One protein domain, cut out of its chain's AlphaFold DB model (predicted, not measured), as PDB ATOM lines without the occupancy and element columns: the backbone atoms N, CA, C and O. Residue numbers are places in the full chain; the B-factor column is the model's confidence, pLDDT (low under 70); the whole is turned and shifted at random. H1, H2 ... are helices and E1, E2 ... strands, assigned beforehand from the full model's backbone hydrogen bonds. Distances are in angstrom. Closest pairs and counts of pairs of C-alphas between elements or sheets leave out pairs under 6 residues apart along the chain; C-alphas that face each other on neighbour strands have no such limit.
ATOM      1  N   LEU A  12      29.154  -8.523  16.450       91.81
ATOM      2  CA  LEU A  12      30.325  -8.569  15.587       91.81
ATOM      3  C   LEU A  12      31.096  -7.255  15.715       91.81
ATOM      4  O   LEU A  12      30.518  -6.171  15.688       91.81
ATOM      5  N   ALA A  13      32.405  -7.373  15.868       89.44
ATOM      6  CA  ALA A  13      33.339  -6.268  15.829       89.44
ATOM      7  C   ALA A  13      34.457  -6.648  14.867       89.44
ATOM      8  O   ALA A  13      35.578  -6.962  15.269       89.44
ATOM      9  N   ASP A  14      34.098  -6.686  13.590       90.06
ATOM     10  CA  ASP A  14      35.050  -6.938  12.526       90.06
ATOM     11  C   ASP A  14      36.007  -5.748  12.360       90.06
ATOM     12  O   ASP A  14      35.895  -4.670  12.969       90.06
ATOM     13  N   ARG A  15      37.016  -5.971  11.530       91.12
ATOM     14  CA  ARG A  15      38.029  -4.967  11.237       91.12
ATOM     15  C   ARG A  15      37.430  -3.689  10.651       91.12
ATOM     16  O   ARG A  15      37.835  -2.586  11.028       91.12
ATOM     17  N   GLU A  16      36.504  -3.821   9.711       91.44
ATOM     18  CA  GLU A  16      35.807  -2.719   9.054       91.44
ATOM     19  C   GLU A  16      35.088  -1.834  10.075       91.44
ATOM     20  O   GLU A  16      35.282  -0.613  10.067       91.44
ATOM     21  N   TRP A  17      34.368  -2.444  11.014       90.75
ATOM     22  CA  TRP A  17      33.678  -1.775  12.105       90.75
ATOM     23  C   TRP A  17      34.651  -0.983  12.988       90.75
ATOM     24  O   TRP A  17      34.428   0.204  13.242       90.75
ATOM     25  N   PHE A  18      35.789  -1.563  13.390       91.44
ATOM     26  CA  PHE A  18      36.799  -0.827  14.167       91.44
ATOM     27  C   PHE A  18      37.367   0.371  13.399       91.44
ATOM     28  O   PHE A  18      37.563   1.450  13.969       91.44
ATOM     29  N   ILE A  19      37.622   0.219  12.100       93.69
ATOM     30  CA  ILE A  19      38.092   1.324  11.257       93.69
ATOM     31  C   ILE A  19      37.047   2.448  11.222       93.69
ATOM     32  O   ILE A  19      37.412   3.625  11.315       93.69
ATOM     33  N   GLU A  20      35.765   2.112  11.087       92.00
ATOM     34  CA  GLU A  20      34.669   3.083  11.081       92.00
ATOM     35  C   GLU A  20      34.529   3.806  12.417       92.00
ATOM     36  O   GLU A  20      34.501   5.038  12.428       92.00
ATOM     37  N   VAL A  21      34.566   3.084  13.539       90.50
ATOM     38  CA  VAL A  21      34.600   3.675  14.886       90.50
ATOM     39  C   VAL A  21      35.773   4.643  15.025       90.50
ATOM     40  O   VAL A  21      35.597   5.780  15.472       90.50
ATOM     41  N   GLY A  22      36.967   4.240  14.579       93.31
ATOM     42  CA  GLY A  22      38.156   5.089  14.605       93.31
ATOM     43  C   GLY A  22      37.981   6.396  13.828       93.31
ATOM     44  O   GLY A  22      38.428   7.449  14.294       93.31
ATOM     45  N   ARG A  23      37.304   6.349  12.671       93.88
ATOM     46  CA  ARG A  23      36.998   7.541  11.860       93.88
ATOM     47  C   ARG A  23      35.935   8.414  12.505       93.88
ATOM     48  O   ARG A  23      36.146   9.618  12.625       93.88
ATOM     49  N   LEU A  24      34.817   7.819  12.919       91.75
ATOM     50  CA  LEU A  24      33.673   8.521  13.507       91.75
ATOM     51  C   LEU A  24      34.076   9.303  14.758       91.75
ATOM     52  O   LEU A  24      33.641  10.437  14.951       91.75
ATOM     53  N   LEU A  25      34.955   8.723  15.575       91.25
ATOM     54  CA  LEU A  25      35.453   9.343  16.800       91.25
ATOM     55  C   LEU A  25      36.698  10.218  16.584       91.25
ATOM     56  O   LEU A  25      37.167  10.857  17.525       91.25
ATOM     57  N   GLY A  26      37.252  10.258  15.367       93.69
ATOM     58  CA  GLY A  26      38.452  11.036  15.053       93.69
ATOM     59  C   GLY A  26      39.670  10.632  15.889       93.69
ATOM     60  O   GLY A  26      40.434  11.498  16.328       93.69
ATOM     61  N   LEU A  27      39.842   9.327  16.138       94.00
ATOM     62  CA  LEU A  27      40.897   8.804  17.020       94.00
ATOM     63  C   LEU A  27      42.308   9.011  16.449       94.00
ATOM     64  O   LEU A  27      43.281   9.092  17.198       94.00
ATOM     65  N   CYS A  28      42.429   9.134  15.127       95.81
ATOM     66  CA  CYS A  28      43.673   9.467  14.436       95.81
ATOM     67  C   CYS A  28      43.593  10.866  13.806       95.81
ATOM     68  O   CYS A  28      42.521  11.344  13.439       95.81
ATOM     69  N   LYS A  29      44.743  11.540  13.670       93.31
ATOM     70  CA  LYS A  29      44.840  12.908  13.132       93.31
ATOM     71  C   LYS A  29      45.899  13.007  12.039       93.31
ATOM     72  O   LYS A  29      46.853  12.236  12.007       93.31
ATOM     73  N   GLY A  30      45.763  14.020  11.183       92.50
ATOM     74  CA  GLY A  30      46.742  14.313  10.135       92.50
ATOM     75  C   GLY A  30      46.858  13.163   9.125       92.50
ATOM     76  O   GLY A  30      45.828  12.624   8.731       92.50
ATOM     77  N   PRO A  31      48.072  12.770   8.696       90.06
ATOM     78  CA  PRO A  31      48.250  11.731   7.677       90.06
ATOM     79  C   PRO A  31      47.756  10.344   8.121       90.06
ATOM     80  O   PRO A  31      47.496   9.492   7.275       90.06
ATOM     81  N   ASP A  32      47.599  10.120   9.427       92.94
ATOM     82  CA  ASP A  32      47.093   8.860   9.975       92.94
ATOM     83  C   ASP A  32      45.558   8.789  10.004       92.94
ATOM     84  O   ASP A  32      45.015   7.716  10.249       92.94
ATOM     85  N   ALA A  33      44.847   9.894   9.736       93.19
ATOM     86  CA  ALA A  33      43.380   9.947   9.791       93.19
ATOM     87  C   ALA A  33      42.690   9.004   8.789       93.19
ATOM     88  O   ALA A  33      41.572   8.569   9.042       93.19
ATOM     89  N   ASP A  34      43.371   8.649   7.695       93.25
ATOM     90  CA  ASP A  34      42.875   7.714   6.676       93.25
ATOM     91  C   ASP A  34      43.600   6.357   6.697       93.25
ATOM     92  O   ASP A  34      43.286   5.451   5.917       93.25
ATOM     93  N   ASN A  35      44.579   6.182   7.590       96.62
ATOM     94  CA  ASN A  35      45.356   4.954   7.673       96.62
ATOM     95  C   ASN A  35      44.549   3.870   8.400       96.62
ATOM     96  O   ASN A  35      44.463   3.864   9.626       96.62
ATOM     97  N   LYS A  36      43.997   2.921   7.631       96.44
ATOM     98  CA  LYS A  36      43.157   1.821   8.138       96.44
ATOM     99  C   LYS A  36      43.768   1.095   9.341       96.44
ATOM    100  O   LYS A  36      43.095   0.948  10.349       96.44
ATOM    101  N   ASN A  37      45.048   0.725   9.276       96.12
ATOM    102  CA  ASN A  37      45.702  -0.009  10.365       96.12
ATOM    103  C   ASN A  37      45.840   0.846  11.635       96.12
ATOM    104  O   ASN A  37      45.788   0.325  12.746       96.12
ATOM    105  N   LYS A  38      46.040   2.163  11.487       96.56
ATOM    106  CA  LYS A  38      46.117   3.087  12.628       96.56
ATOM    107  C   LYS A  38      44.745   3.315  13.252       96.56
ATOM    108  O   LYS A  38      44.648   3.298  14.473       96.56
ATOM    109  N   LEU A  39      43.716   3.481  12.424       96.75
ATOM    110  CA  LEU A  39      42.330   3.633  12.862       96.75
ATOM    111  C   LEU A  39      41.847   2.400  13.622       96.75
ATOM    112  O   LEU A  39      41.355   2.536  14.736       96.75
ATOM    113  N   GLU A  40      42.061   1.214  13.052       95.00
ATOM    114  CA  GLU A  40      41.747  -0.076  13.669       95.00
ATOM    115  C   GLU A  40      42.433  -0.219  15.032       95.00
ATOM    116  O   GLU A  40      41.768  -0.429  16.042       95.00
ATOM    117  N   ALA A  41      43.754  -0.016  15.094       94.06
ATOM    118  CA  ALA A  41      44.507  -0.123  16.343       94.06
ATOM    119  C   ALA A  41      44.057   0.904  17.399       94.06
ATOM    120  O   ALA A  41      43.962   0.578  18.583       94.06
ATOM    121  N   ALA A  42      43.767   2.142  16.985       94.81
ATOM    122  CA  ALA A  42      43.283   3.181  17.887       94.81
ATOM    123  C   ALA A  42      41.877   2.864  18.419       94.81
ATOM    124  O   ALA A  42      41.624   3.052  19.608       94.81
ATOM    125  N   ALA A  43      40.986   2.348  17.569       93.06
ATOM    126  CA  ALA A  43      39.640   1.943  17.954       93.06
ATOM    127  C   ALA A  43      39.649   0.707  18.860       93.06
ATOM    128  O   ALA A  43      38.969   0.715  19.881       93.06
ATOM    129  N   LEU A  44      40.472  -0.303  18.564       90.81
ATOM    130  CA  LEU A  44      40.695  -1.451  19.448       90.81
ATOM    131  C   LEU A  44      41.154  -0.996  20.834       90.81
ATOM    132  O   LEU A  44      40.580  -1.410  21.840       90.81
ATOM    133  N   HIS A  45      42.148  -0.106  20.897       90.56
ATOM    134  CA  HIS A  45      42.636   0.434  22.164       90.56
ATOM    135  C   HIS A  45      41.553   1.223  22.911       90.56
ATOM    136  O   HIS A  45      41.393   1.040  24.115       90.56
ATOM    137  N   TYR A  46      40.795   2.072  22.211       90.06
ATOM    138  CA  TYR A  46      39.696   2.847  22.789       90.06
ATOM    139  C   TYR A  46      38.592   1.938  23.342       90.06
ATOM    140  O   TYR A  46      38.266   1.999  24.523       90.06
ATOM    141  N   VAL A  47      38.057   1.034  22.520       87.88
ATOM    142  CA  VAL A  47      36.945   0.168  22.916       87.88
ATOM    143  C   VAL A  47      37.408  -0.831  23.972       87.88
ATOM    144  O   VAL A  47      36.857  -0.844  25.066       87.88
ATOM    145  N   ILE A  48      38.428  -1.653  23.715       85.25
ATOM    146  CA  ILE A  48      38.827  -2.724  24.645       85.25
ATOM    147  C   ILE A  48      39.455  -2.141  25.919       85.25
ATOM    148  O   ILE A  48      39.121  -2.575  27.027       85.25
ATOM    149  N   GLY A  49      40.322  -1.134  25.776       85.50
ATOM    150  CA  GLY A  49      41.012  -0.497  26.897       85.50
ATOM    151  C   GLY A  49      40.059   0.210  27.859       85.50
ATOM    152  O   GLY A  49      40.130  -0.021  29.071       85.50
ATOM    153  N   ASP A  50      39.119   1.007  27.337       83.00
ATOM    154  CA  ASP A  50      38.218   1.801  28.182       83.00
ATOM    155  C   ASP A  50      37.006   0.997  28.662       83.00
ATOM    156  O   ASP A  50      36.563   1.143  29.808       83.00
ATOM    157  N   THR A  51      36.477   0.094  27.830       78.88
ATOM    158  CA  THR A  51      35.341  -0.739  28.245       78.88
ATOM    159  C   THR A  51      35.760  -1.830  29.210       78.88
ATOM    160  O   THR A  51      34.874  -2.359  29.880       78.88
ATOM    161  N   ARG A  52      37.049  -2.205  29.289       78.81
ATOM    162  CA  ARG A  52      37.531  -3.383  30.040       78.81
ATOM    163  C   ARG A  52      36.570  -4.562  29.874       78.81
ATOM    164  O   ARG A  52      36.121  -5.144  30.870       78.81
ATOM    165  N   TRP A  53      36.105  -4.771  28.640       79.31
ATOM    166  CA  TRP A  53      35.067  -5.744  28.358       79.31
ATOM    167  C   TRP A  53      35.618  -7.127  28.696       79.31
ATOM    168  O   TRP A  53      36.658  -7.508  28.162       79.31
ATOM    169  N   PRO A  54      34.984  -7.866  29.620       73.56
ATOM    170  CA  PRO A  54      35.588  -9.082  30.143       73.56
ATOM    171  C   PRO A  54      35.613 -10.226  29.126       73.56
ATOM    172  O   PRO A  54      36.327 -11.188  29.363       73.56
ATOM    173  N   ASN A  55      34.829 -10.141  28.043       81.06
ATOM    174  CA  ASN A  55      34.538 -11.283  27.182       81.06
ATOM    175  C   ASN A  55      34.552 -10.902  25.695       81.06
ATOM    176  O   ASN A  55      33.508 -10.657  25.086       81.06
ATOM    177  N   VAL A  56      35.750 -10.820  25.122       86.38
ATOM    178  CA  VAL A  56      35.938 -10.719  23.669       86.38
ATOM    179  C   VAL A  56      36.264 -12.117  23.152       86.38
ATOM    180  O   VAL A  56      37.188 -12.755  23.653       86.38
ATOM    181  N   MET A  57      35.490 -12.603  22.184       87.88
ATOM    182  CA  MET A  57      35.621 -13.951  21.633       87.88
ATOM    183  C   MET A  57      36.146 -13.902  20.204       87.88
ATOM    184  O   MET A  57      35.764 -13.019  19.441       87.88
ATOM    185  N   MET A  58      36.988 -14.871  19.844       89.81
ATOM    186  CA  MET A  58      37.358 -15.142  18.455       89.81
ATOM    187  C   MET A  58      36.345 -16.123  17.859       89.81
ATOM    188  O   MET A  58      36.200 -17.262  18.324       89.81
ATOM    189  N   CYS A  59      35.610 -15.654  16.858       91.31
ATOM    190  CA  CYS A  59      34.548 -16.397  16.196       91.31
ATOM    191  C   CYS A  59      34.830 -16.532  14.706       91.31
ATOM    192  O   CYS A  59      35.513 -15.697  14.125       91.31
ATOM    193  N   VAL A  60      34.291 -17.583  14.093       90.62
ATOM    194  CA  VAL A  60      34.457 -17.825  12.662       90.62
ATOM    195  C   VAL A  60      33.260 -17.259  11.905       90.62
ATOM    196  O   VAL A  60      32.118 -17.679  12.121       90.62
ATOM    197  N   VAL A  61      33.534 -16.295  11.033       90.25
ATOM    198  CA  VAL A  61      32.555 -15.565  10.223       90.25
ATOM    199  C   VAL A  61      33.075 -15.553   8.791       90.25
ATOM    200  O   VAL A  61      34.208 -15.163   8.563       90.25
ATOM    201  N   ASP A  62      32.294 -16.049   7.834       89.44
ATOM    202  CA  ASP A  62      32.678 -16.171   6.417       89.44
ATOM    203  C   ASP A  62      34.061 -16.825   6.175       89.44
ATOM    204  O   ASP A  62      34.824 -16.446   5.288       89.44
ATOM    205  N   GLY A  63      34.439 -17.810   6.998       86.31
ATOM    206  CA  GLY A  63      35.751 -18.459   6.892       86.31
ATOM    207  C   GLY A  63      36.930 -17.671   7.462       86.31
ATOM    208  O   GLY A  63      38.058 -18.169   7.407       86.31
ATOM    209  N   THR A  64      36.709 -16.480   8.022       89.25
ATOM    210  CA  THR A  64      37.723 -15.684   8.725       89.25
ATOM    211  C   THR A  64      37.472 -15.669  10.227       89.25
ATOM    212  O   THR A  64      36.366 -15.927  10.704       89.25
ATOM    213  N   THR A  65      38.529 -15.406  10.994       89.69
ATOM    214  CA  THR A  65      38.409 -15.228  12.440       89.69
ATOM    215  C   THR A  65      38.193 -13.755  12.755       89.69
ATOM    216  O   THR A  65      39.081 -12.938  12.518       89.69
ATOM    217  N   GLU A  66      37.044 -13.444  13.346       91.50
ATOM    218  CA  GLU A  66      36.626 -12.097  13.729       91.50
ATOM    219  C   GLU A  66      36.415 -11.984  15.243       91.50
ATOM    220  O   GLU A  66      36.230 -12.981  15.952       91.50
ATOM    221  N   LEU A  67      36.433 -10.750  15.756       90.25
ATOM    222  CA  LEU A  67      36.157 -10.473  17.164       90.25
ATOM    223  C   LEU A  67      34.655 -10.296  17.400       90.25
ATOM    224  O   LEU A  67      33.961  -9.609  16.657       90.25
ATOM    225  N   VAL A  68      34.160 -10.879  18.489       90.44
ATOM    226  CA  VAL A  68      32.774 -10.739  18.947       90.44
ATOM    227  C   VAL A  68      32.761 -10.276  20.398       90.44
ATOM    228  O   VAL A  68      33.358 -10.907  21.277       90.44
ATOM    229  N   PHE A  69      32.034  -9.196  20.680       90.38
ATOM    230  CA  PHE A  69      31.746  -8.775  22.050       90.38
ATOM    231  C   PHE A  69      30.618  -9.638  22.616       90.38
ATOM    232  O   PHE A  69      29.434  -9.362  22.417       90.38
ATOM    233  N   ALA A  70      30.994 -10.715  23.304       90.75
ATOM    234  CA  ALA A  70      30.050 -11.724  23.763       90.75
ATOM    235  C   ALA A  70      29.332 -11.301  25.053       90.75
ATOM    236  O   ALA A  70      29.965 -10.922  26.041       90.75
ATOM    237  N   VAL A  71      28.004 -11.435  25.059       90.50
ATOM    238  CA  VAL A  71      27.140 -11.340  26.251       90.50
ATOM    239  C   VAL A  71      26.837 -12.694  26.879       90.50
ATOM    240  O   VAL A  71      26.374 -12.736  28.022       90.50
ATOM    241  N   TYR A  72      27.119 -13.773  26.149       90.44
ATOM    242  CA  TYR A  72      26.989 -15.157  26.581       90.44
ATOM    243  C   TYR A  72      27.878 -16.072  25.731       90.44
ATOM    244  O   TYR A  72      28.047 -15.819  24.536       90.44
ATOM    245  N   VAL A  73      28.393 -17.152  26.325       90.06
ATOM    246  CA  VAL A  73      29.152 -18.201  25.626       90.06
ATOM    247  C   VAL A  73      28.650 -19.580  26.067       90.06
ATOM    248  O   VAL A  73      28.722 -19.907  27.249       90.06
ATOM    249  N   ASP A  74      28.183 -20.400  25.120       89.00
ATOM    250  CA  ASP A  74      27.929 -21.831  25.324       89.00
ATOM    251  C   ASP A  74      29.174 -22.630  24.933       89.00
ATOM    252  O   ASP A  74      29.467 -22.820  23.748       89.00
ATOM    253  N   TYR A  75      29.902 -23.138  25.928       86.50
ATOM    254  CA  TYR A  75      31.044 -24.026  25.691       86.50
ATOM    255  C   TYR A  75      30.650 -25.442  25.281       86.50
ATOM    256  O   TYR A  75      31.502 -26.215  24.829       86.50
ATOM    257  N   LYS A  76      29.372 -25.817  25.416       86.31
ATOM    258  CA  LYS A  76      28.909 -27.117  24.939       86.31
ATOM    259  C   LYS A  76      28.976 -27.093  23.420       86.31
ATOM    260  O   LYS A  76      28.328 -26.294  22.751       86.31
ATOM    261  N   ARG A  77      29.765 -28.009  22.862       86.50
ATOM    262  CA  ARG A  77      29.890 -28.150  21.414       86.50
ATOM    263  C   ARG A  77      28.568 -28.660  20.856       86.50
ATOM    264  O   ARG A  77      28.203 -29.814  21.089       86.50
ATOM    265  N   ARG A  78      27.854 -27.805  20.127       86.69
ATOM    266  CA  ARG A  78      26.528 -28.102  19.577       86.69
ATOM    267  C   ARG A  78      26.464 -27.778  18.089       86.69
ATOM    268  O   ARG A  78      27.163 -26.872  17.638       86.69
ATOM    269  N   PRO A  79      25.614 -28.487  17.333       87.25
ATOM    270  CA  PRO A  79      25.349 -28.166  15.935       87.25
ATOM    271  C   PRO A  79      24.577 -26.851  15.739       87.25
ATOM    272  O   PRO A  79      24.680 -26.249  14.678       87.25
ATOM    273  N   TYR A  80      23.812 -26.415  16.744       89.44
ATOM    274  CA  TYR A  80      22.935 -25.241  16.695       89.44
ATOM    275  C   TYR A  80      23.073 -24.425  17.983       89.44
ATOM    276  O   TYR A  80      23.387 -25.020  19.026       89.44
ATOM    277  N   PRO A  81      22.809 -23.105  17.942       92.06
ATOM    278  CA  PRO A  81      22.836 -22.284  19.142       92.06
ATOM    279  C   PRO A  81      21.723 -22.693  20.119       92.06
ATOM    280  O   PRO A  81      20.703 -23.264  19.713       92.06
ATOM    281  N   PRO A  82      21.889 -22.409  21.417       91.88
ATOM    282  CA  PRO A  82      20.860 -22.682  22.404       91.88
ATOM    283  C   PRO A  82      19.643 -21.771  22.200       91.88
ATOM    284  O   PRO A  82      19.759 -20.603  21.843       91.88
ATOM    285  N   THR A  83      18.455 -22.304  22.483       93.94
ATOM    286  CA  THR A  83      17.186 -21.555  22.423       93.94
ATOM    287  C   THR A  83      16.818 -20.902  23.752       93.94
ATOM    288  O   THR A  83      15.996 -19.991  23.787       93.94
ATOM    289  N   SER A  84      17.424 -21.345  24.854       92.88
ATOM    290  CA  SER A  84      17.218 -20.780  26.186       92.88
ATOM    291  C   SER A  84      18.513 -20.799  26.986       92.88
ATOM    292  O   SER A  84      19.308 -21.733  26.862       92.88
ATOM    293  N   ILE A  85      18.714 -19.762  27.797       90.94
ATOM    294  CA  ILE A  85      19.893 -19.609  28.656       90.94
ATOM    295  C   ILE A  85      19.470 -19.107  30.037       90.94
ATOM    296  O   ILE A  85      18.529 -18.314  30.141       90.94
ATOM    297  N   PRO A  86      20.132 -19.534  31.119       89.06
ATOM    298  CA  PRO A  86      19.835 -19.011  32.442       89.06
ATOM    299  C   PRO A  86      20.332 -17.564  32.556       89.06
ATOM    300  O   PRO A  86      21.439 -17.218  32.146       89.06
ATOM    301  N   ARG A  87      19.518 -16.688  33.154       86.19
ATOM    302  CA  ARG A  87      19.818 -15.254  33.304       86.19
ATOM    303  C   ARG A  87      21.130 -14.990  34.046       86.19
ATOM    304  O   ARG A  87      21.739 -13.944  33.813       86.19
ATOM    305  N   SER A  88      21.526 -15.904  34.929       84.19
ATOM    306  CA  SER A  88      22.774 -15.867  35.698       84.19
ATOM    307  C   SER A  88      24.023 -16.043  34.838       84.19
ATOM    308  O   SER A  88      25.061 -15.497  35.190       84.19
ATOM    309  N   GLU A  89      23.928 -16.761  33.717       85.31
ATOM    310  CA  GLU A  89      25.054 -16.949  32.794       85.31
ATOM    311  C   GLU A  89      25.198 -15.780  31.810       85.31
ATOM    312  O   GLU A  89      26.187 -15.712  31.088       85.31
ATOM    313  N   LEU A  90      24.237 -14.855  31.764       85.50
ATOM    314  CA  LEU A  90      24.344 -13.636  30.968       85.50
ATOM    315  C   LEU A  90      25.151 -12.570  31.691       85.50
ATOM    316  O   LEU A  90      24.984 -12.354  32.895       85.50
ATOM    317  N   LEU A  91      25.910 -11.790  30.922       83.44
ATOM    318  CA  LEU A  91      26.537 -10.591  31.460       83.44
ATOM    319  C   LEU A  91      25.507  -9.669  32.132       83.44
ATOM    320  O   LEU A  91      24.341  -9.534  31.728       83.44
ATOM    321  N   SER A  92      25.949  -9.021  33.210       81.12
ATOM    322  CA  SER A  92      25.116  -8.034  33.885       81.12
ATOM    323  C   SER A  92      24.883  -6.841  32.959       81.12
ATOM    324  O   SER A  92      25.767  -6.424  32.206       81.12
ATOM    325  N   ARG A  93      23.695  -6.236  33.051       82.19
ATOM    326  CA  ARG A  93      23.320  -5.089  32.208       82.19
ATOM    327  C   ARG A  93      24.276  -3.901  32.373       82.19
ATOM    328  O   ARG A  93      24.454  -3.123  31.448       82.19
ATOM    329  N   ARG A  94      24.949  -3.797  33.527       83.38
ATOM    330  CA  ARG A  94      25.993  -2.796  33.784       83.38
ATOM    331  C   ARG A  94      27.130  -2.873  32.763       83.38
ATOM    332  O   ARG A  94      27.627  -1.823  32.363       83.38
ATOM    333  N   TYR A  95      27.545  -4.078  32.367       80.88
ATOM    334  CA  TYR A  95      28.576  -4.236  31.345       80.88
ATOM    335  C   TYR A  95      28.043  -3.784  29.991       80.88
ATOM    336  O   TYR A  95      28.664  -2.907  29.396       80.88
ATOM    337  N   CYS A  96      26.877  -4.278  29.557       81.75
ATOM    338  CA  CYS A  96      26.259  -3.888  28.281       81.75
ATOM    339  C   CYS A  96      26.119  -2.364  28.154       81.75
ATOM    340  O   CYS A  96      26.641  -1.780  27.215       81.75
ATOM    341  N   ASN A  97      25.574  -1.700  29.179       82.50
ATOM    342  CA  ASN A  97      25.433  -0.241  29.209       82.50
ATOM    343  C   ASN A  97      26.777   0.505  29.142       82.50
ATOM    344  O   ASN A  97      26.821   1.676  28.774       82.50
ATOM    345  N   ARG A  98      27.876  -0.108  29.602       82.50
ATOM    346  CA  ARG A  98      29.210   0.474  29.436       82.50
ATOM    347  C   ARG A  98      29.627   0.341  27.984       82.50
ATOM    348  O   ARG A  98      30.028   1.343  27.424       82.50
ATOM    349  N   LEU A  99      29.492  -0.841  27.390       81.25
ATOM    350  CA  LEU A  99      29.840  -1.090  25.992       81.25
ATOM    351  C   LEU A  99      29.080  -0.169  25.031       81.25
ATOM    352  O   LEU A  99      29.718   0.478  24.213       81.25
ATOM    353  N   GLU A 100      27.773   0.009  25.227       83.31
ATOM    354  CA  GLU A 100      26.909   0.932  24.467       83.31
ATOM    355  C   GLU A 100      27.401   2.394  24.456       83.31
ATOM    356  O   GLU A 100      27.051   3.163  23.570       83.31
ATOM    357  N   LYS A 101      28.217   2.820  25.431       81.75
ATOM    358  CA  LYS A 101      28.788   4.182  25.438       81.75
ATOM    359  C   LYS A 101      29.987   4.338  24.510       81.75
ATOM    360  O   LYS A 101      30.314   5.462  24.143       81.75
ATOM    361  N   TYR A 102      30.664   3.235  24.208       77.69
ATOM    362  CA  TYR A 102      31.888   3.198  23.405       77.69
ATOM    363  C   TYR A 102      31.665   2.508  22.053       77.69
ATOM    364  O   TYR A 102      32.522   2.593  21.180       77.69
ATOM    365  N   MET A 103      30.520   1.841  21.883       77.56
ATOM    366  CA  MET A 103      30.090   1.147  20.677       77.56
ATOM    367  C   MET A 103      28.746   1.690  20.204       77.56
ATOM    368  O   MET A 103      27.833   1.879  21.004       77.56
ATOM    369  N   LEU A 104      28.604   1.868  18.894       70.69
ATOM    370  CA  LEU A 104      27.309   2.086  18.254       70.69
ATOM    371  C   LEU A 104      26.637   0.717  18.078       70.69
ATOM    372  O   LEU A 104      26.838   0.051  17.067       70.69
ATOM    373  N   LEU A 105      25.942   0.250  19.117       68.75
ATOM    374  CA  LEU A 105      25.183  -1.002  19.080       68.75
ATOM    375  C   LEU A 105      23.777  -0.716  18.537       68.75
ATOM    376  O   LEU A 105      22.864  -0.456  19.316       68.75
ATOM    377  N   ASP A 106      23.619  -0.721  17.215       60.66
ATOM    378  CA  ASP A 106      22.310  -0.497  16.577       60.66
ATOM    379  C   ASP A 106      21.532  -1.805  16.323       60.66
ATOM    380  O   ASP A 106      20.308  -1.773  16.188       60.66
ATOM    381  N   ASP A 107      22.213  -2.956  16.340       73.62
ATOM    382  CA  ASP A 107      21.619  -4.266  16.063       73.62
ATOM    383  C   ASP A 107      21.433  -5.124  17.326       73.62
ATOM    384  O   ASP A 107      22.175  -5.021  18.308       73.62
ATOM    385  N   ASP A 108      20.436  -6.011  17.299       87.75
ATOM    386  CA  ASP A 108      20.283  -7.076  18.295       87.75
ATOM    387  C   ASP A 108      21.493  -8.031  18.250       87.75
ATOM    388  O   ASP A 108      22.042  -8.280  17.174       87.75
ATOM    389  N   PRO A 109      21.910  -8.624  19.387       91.69
ATOM    390  CA  PRO A 109      23.000  -9.588  19.378       91.69
ATOM    391  C   PRO A 109      22.639 -10.828  18.548       91.69
ATOM    392  O   PRO A 109      21.490 -11.268  18.508       91.69
ATOM    393  N   GLN A 110      23.644 -11.432  17.928       94.38
ATOM    394  CA  GLN A 110      23.507 -12.597  17.054       94.38
ATOM    395  C   GLN A 110      24.356 -13.761  17.554       94.38
ATOM    396  O   GLN A 110      25.254 -13.590  18.383       94.38
ATOM    397  N   TRP A 111      24.054 -14.961  17.055       94.88
ATOM    398  CA  TRP A 111      24.848 -16.149  17.357       94.88
ATOM    399  C   TRP A 111      26.020 -16.316  16.392       94.88
ATOM    400  O   TRP A 111      25.850 -16.283  15.173       94.88
ATOM    401  N   PHE A 112      27.189 -16.588  16.960       93.81
ATOM    402  CA  PHE A 112      28.442 -16.830  16.253       93.81
ATOM    403  C   PHE A 112      29.054 -18.154  16.708       93.81
ATOM    404  O   PHE A 112      28.948 -18.526  17.880       93.81
ATOM    405  N   THR A 113      29.721 -18.867  15.800       92.56
ATOM    406  CA  THR A 113      30.480 -20.072  16.148       92.56
ATOM    407  C   THR A 113      31.895 -19.696  16.569       92.56
ATOM    408  O   THR A 113      32.578 -18.923  15.905       92.56
ATOM    409  N   CYS A 114      32.353 -20.218  17.706       90.00
ATOM    410  CA  CYS A 114      33.711 -19.968  18.195       90.00
ATOM    411  C   CYS A 114      34.717 -20.888  17.491       90.00
ATOM    412  O   CYS A 114      34.379 -22.027  17.153       90.00
ATOM    413  N   GLU A 115      35.958 -20.423  17.322       83.25
ATOM    414  CA  GLU A 115      37.044 -21.226  16.739       83.25
ATOM    415  C   GLU A 115      37.402 -22.418  17.647       83.25
ATOM    416  O   GLU A 115      37.340 -23.577  17.235       83.25
ATOM    417  N   ASP A 116      37.687 -22.144  18.919       72.19
ATOM    418  CA  ASP A 116      38.084 -23.152  19.910       72.19
ATOM    419  C   ASP A 116      37.563 -22.865  21.336       72.19
ATOM    420  O   ASP A 116      37.667 -23.715  22.221       72.19
ATOM    421  N   GLY A 117      36.973 -21.684  21.559       62.06
ATOM    422  CA  GLY A 117      36.508 -21.227  22.870       62.06
ATOM    423  C   GLY A 117      37.635 -20.903  23.865       62.06
ATOM    424  O   GLY A 117      37.348 -20.718  25.046       62.06
ATOM    425  N   SER A 118      38.898 -20.833  23.430       60.09
ATOM    426  CA  SER A 118      40.062 -20.759  24.328       60.09
ATOM    427  C   SER A 118      40.439 -19.342  24.768       60.09
ATOM    428  O   SER A 118      41.133 -19.176  25.772       60.09
ATOM    429  N   TYR A 119      39.975 -18.312  24.051       53.69
ATOM    430  CA  TYR A 119      40.555 -16.971  24.168       53.69
ATOM    431  C   TYR A 119      40.254 -16.265  25.498       53.69
ATOM    432  O   TYR A 119      41.057 -15.472  25.987       53.69
ATOM    433  N   THR A 120      39.119 -16.550  26.138       58.91
ATOM    434  CA  THR A 120      38.837 -16.064  27.496       58.91
ATOM    435  C   THR A 120      37.815 -16.981  28.162       58.91
ATOM    436  O   THR A 120      36.716 -17.117  27.624       58.91
ATOM    437  N   PRO A 121      38.119 -17.610  29.316       61.78
ATOM    438  CA  PRO A 121      37.124 -18.369  30.060       61.78
ATOM    439  C   PRO A 121      35.955 -17.455  30.429       61.78
ATOM    440  O   PRO A 121      36.149 -16.439  31.103       61.78
ATOM    441  N   TRP A 122      34.745 -17.821  30.005       67.88
ATOM    442  CA  TRP A 122      33.514 -17.143  30.384       67.88
ATOM    443  C   TRP A 122      33.402 -17.218  31.903       67.88
ATOM    444  O   TRP A 122      33.031 -18.247  32.469       67.88
ATOM    445  N   ARG A 123      33.743 -16.118  32.582       62.66
ATOM    446  CA  ARG A 123      33.785 -16.068  34.054       62.66
ATOM    447  C   ARG A 123      32.433 -16.386  34.701       62.66
ATOM    448  O   ARG A 123      32.392 -16.710  35.882       62.66
ATOM    449  N   TYR A 124      31.352 -16.310  33.925       63.34
ATOM    450  CA  TYR A 124      29.977 -16.573  34.347       63.34
ATOM    451  C   TYR A 124      29.417 -17.907  33.808       63.34
ATOM    452  O   TYR A 124      28.241 -18.179  34.007       63.34
ATOM    453  N   GLY A 125      30.230 -18.729  33.126       57.16
ATOM    454  CA  GLY A 125      29.793 -19.938  32.402       57.16
ATOM    455  C   GLY A 125      30.004 -21.269  33.088       57.16
ATOM    456  O   GLY A 125      29.493 -22.282  32.625       57.16
ATOM    457  N   CYS A 126      30.789 -21.288  34.161       57.84
ATOM    458  CA  CYS A 126      31.130 -22.526  34.861       57.84
ATOM    459  C   CYS A 126      30.208 -22.804  36.055       57.84
ATOM    460  O   CYS A 126      30.517 -23.672  36.866       57.84
ATOM    461  N   GLN A 127      29.121 -22.049  36.207       60.97
ATOM    462  CA  GLN A 127      28.146 -22.280  37.266       60.97
ATOM    463  C   GLN A 127      26.967 -23.038  36.682       60.97
ATOM    464  O   GLN A 127      26.250 -22.497  35.844       60.97
ATOM    465  N   ASP A 128      26.759 -24.274  37.138       66.31
ATOM    466  CA  ASP A 128      25.522 -24.978  36.828       66.31
ATOM    467  C   ASP A 128      24.335 -24.121  37.292       66.31
ATOM    468  O   ASP A 128      24.332 -23.626  38.431       66.31
ATOM    469  N   PRO A 129      23.325 -23.905  36.433       70.69
ATOM    470  CA  PRO A 129      22.183 -23.100  36.807       70.69
ATOM    471  C   PRO A 129      21.480 -23.732  38.007       70.69
ATOM    472  O   PRO A 129      21.188 -24.927  38.033       70.69
ATOM    473  N   ASN A 130      21.182 -22.901  39.006       75.19
ATOM    474  CA  ASN A 130      20.368 -23.294  40.151       75.19
ATOM    475  C   ASN A 130      19.040 -23.925  39.658       75.19
ATOM    476  O   ASN A 130      18.483 -23.438  38.673       75.19
ATOM    477  N   PRO A 131      18.476 -24.945  40.334       80.12
ATOM    478  CA  PRO A 131      17.150 -25.486  40.004       80.12
ATOM    479  C   PRO A 131      16.039 -24.429  39.868       80.12
ATOM    480  O   PRO A 131      15.092 -24.622  39.111       80.12
ATOM    481  N   ASN A 132      16.178 -23.296  40.562       84.38
ATOM    482  CA  ASN A 132      15.268 -22.152  40.514       84.38
ATOM    483  C   ASN A 132      15.759 -21.024  39.583       84.38
ATOM    484  O   ASN A 132      15.363 -19.868  39.747       84.38
ATOM    485  N   ALA A 133      16.664 -21.316  38.644       85.56
ATOM    486  CA  ALA A 133      17.193 -20.325  37.719       85.56
ATOM    487  C   ALA A 133      16.082 -19.741  36.838       85.56
ATOM    488  O   ALA A 133      15.209 -20.443  36.328       85.56
ATOM    489  N   ILE A 134      16.154 -18.431  36.626       89.50
ATOM    490  CA  ILE A 134      15.299 -17.738  35.668       89.50
ATOM    491  C   ILE A 134      15.888 -17.976  34.280       89.50
ATOM    492  O   ILE A 134      16.995 -17.520  33.995       89.50
ATOM    493  N   TRP A 135      15.152 -18.673  33.422       91.56
ATOM    494  CA  TRP A 135      15.542 -18.928  32.038       91.56
ATOM    495  C   TRP A 135      15.041 -17.811  31.128       91.56
ATOM    496  O   TRP A 135      13.908 -17.348  31.255       91.56
ATOM    497  N   MET A 136      15.893 -17.379  30.206       91.81
ATOM    498  CA  MET A 136      15.543 -16.429  29.159       91.81
ATOM    499  C   MET A 136      15.419 -17.153  27.827       91.81
ATOM    500  O   MET A 136      16.306 -17.923  27.454       91.81
ATOM    501  N   ASP A 137      14.339 -16.864  27.106       92.94
ATOM    502  CA  ASP A 137      14.183 -17.271  25.714       92.94
ATOM    503  C   ASP A 137      15.086 -16.408  24.822       92.94
ATOM    504  O   ASP A 137      14.980 -15.179  24.791       92.94
ATOM    505  N   VAL A 138      15.996 -17.075  24.121       92.88
ATOM    506  CA  VAL A 138      16.965 -16.480  23.194       92.88
ATOM    507  C   VAL A 138      16.822 -17.042  21.782       92.88
ATOM    508  O   VAL A 138      17.654 -16.763  20.923       92.88
TER     509      VAL A 138
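AT A GLANCE: This is residues 12 to 138 of the 262 residues of an uncharacterized protein of Fomitopsis pinicola (strain FP-58527) (UniProt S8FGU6). An elongated domain has two helices, H1 and H2, crossed nearly at right angles at one end, a small twisted sheet of three strands in the middle, and a two-strand ribbon, E3 and E5, at the other end. E2 bends sharply, and H3 meets the last residues of H2. The 127 printed residues run H1 H2 E1 E2 E3 H3 E4 E5, a mixed class of helices and strands; both sheets, E2-E1-E4 and E3-E5, are antiparallel. The whole is only just compact, close to loose, with a radius of gyration of the C-alphas of 16.2 A and spans of 58 by 32 by 23 A.

HOW THE PARTS SIT: H1, residues 15 to 24, touches H2, residues 36 to 51, about perpendicular at 83 degrees; their closest C-alphas, Ile 19 and Glu 40, are 4.6 A apart. E1, residues 56 to 61, and E2, residues 64 to 78, form a hairpin, with N 59 and O 66 2.9 A apart. Residues 12 to 13 pair antiparallel with residues 67 to 68 of E2, which bends by 121 degrees at residue 69. E3, residues 84 to 86, and E5, residues 135 to 137, are antiparallel, with N 136 and O 85 2.8 A apart. H3, residues 93 to 102, touches residues 46 to 51 of H2 alone, at a shallow tilt of 32 degrees, only just short of steep, opposite ways; the closest C-alphas, Val 47 and Tyr 102, are 5.9 A apart. H3 only grazes the strongly twisted three-strand sheet. E4, residues 110 to 114, is an edge strand of that sheet and the neighbour of E1: C-alphas 59 and 114 face each other, 4.2 A apart, and N 60 and O 113 are within hydrogen-bond range at 2.8 A. Every O i to N i+4 pair is within hydrogen-bond range in H1 and H2, and 4 of 6 in H3.

IN THESE COORDINATES: H1 begins at C-alpha 15, (38.029, -4.967, 11.237), and E5 ends at C-alpha 137, (14.183, -17.271, 25.714). H2 is 21.7 A long and E2 19.9 A.

THE WHOLE: The farthest C-alphas, Pro 31 and Pro 131, are 58.3 A apart. The printed part has no cut; the links H1 to H2 and E4 to E5 are long. The pLDDT is under 70 at residues 105 to 106 and 117 to 128.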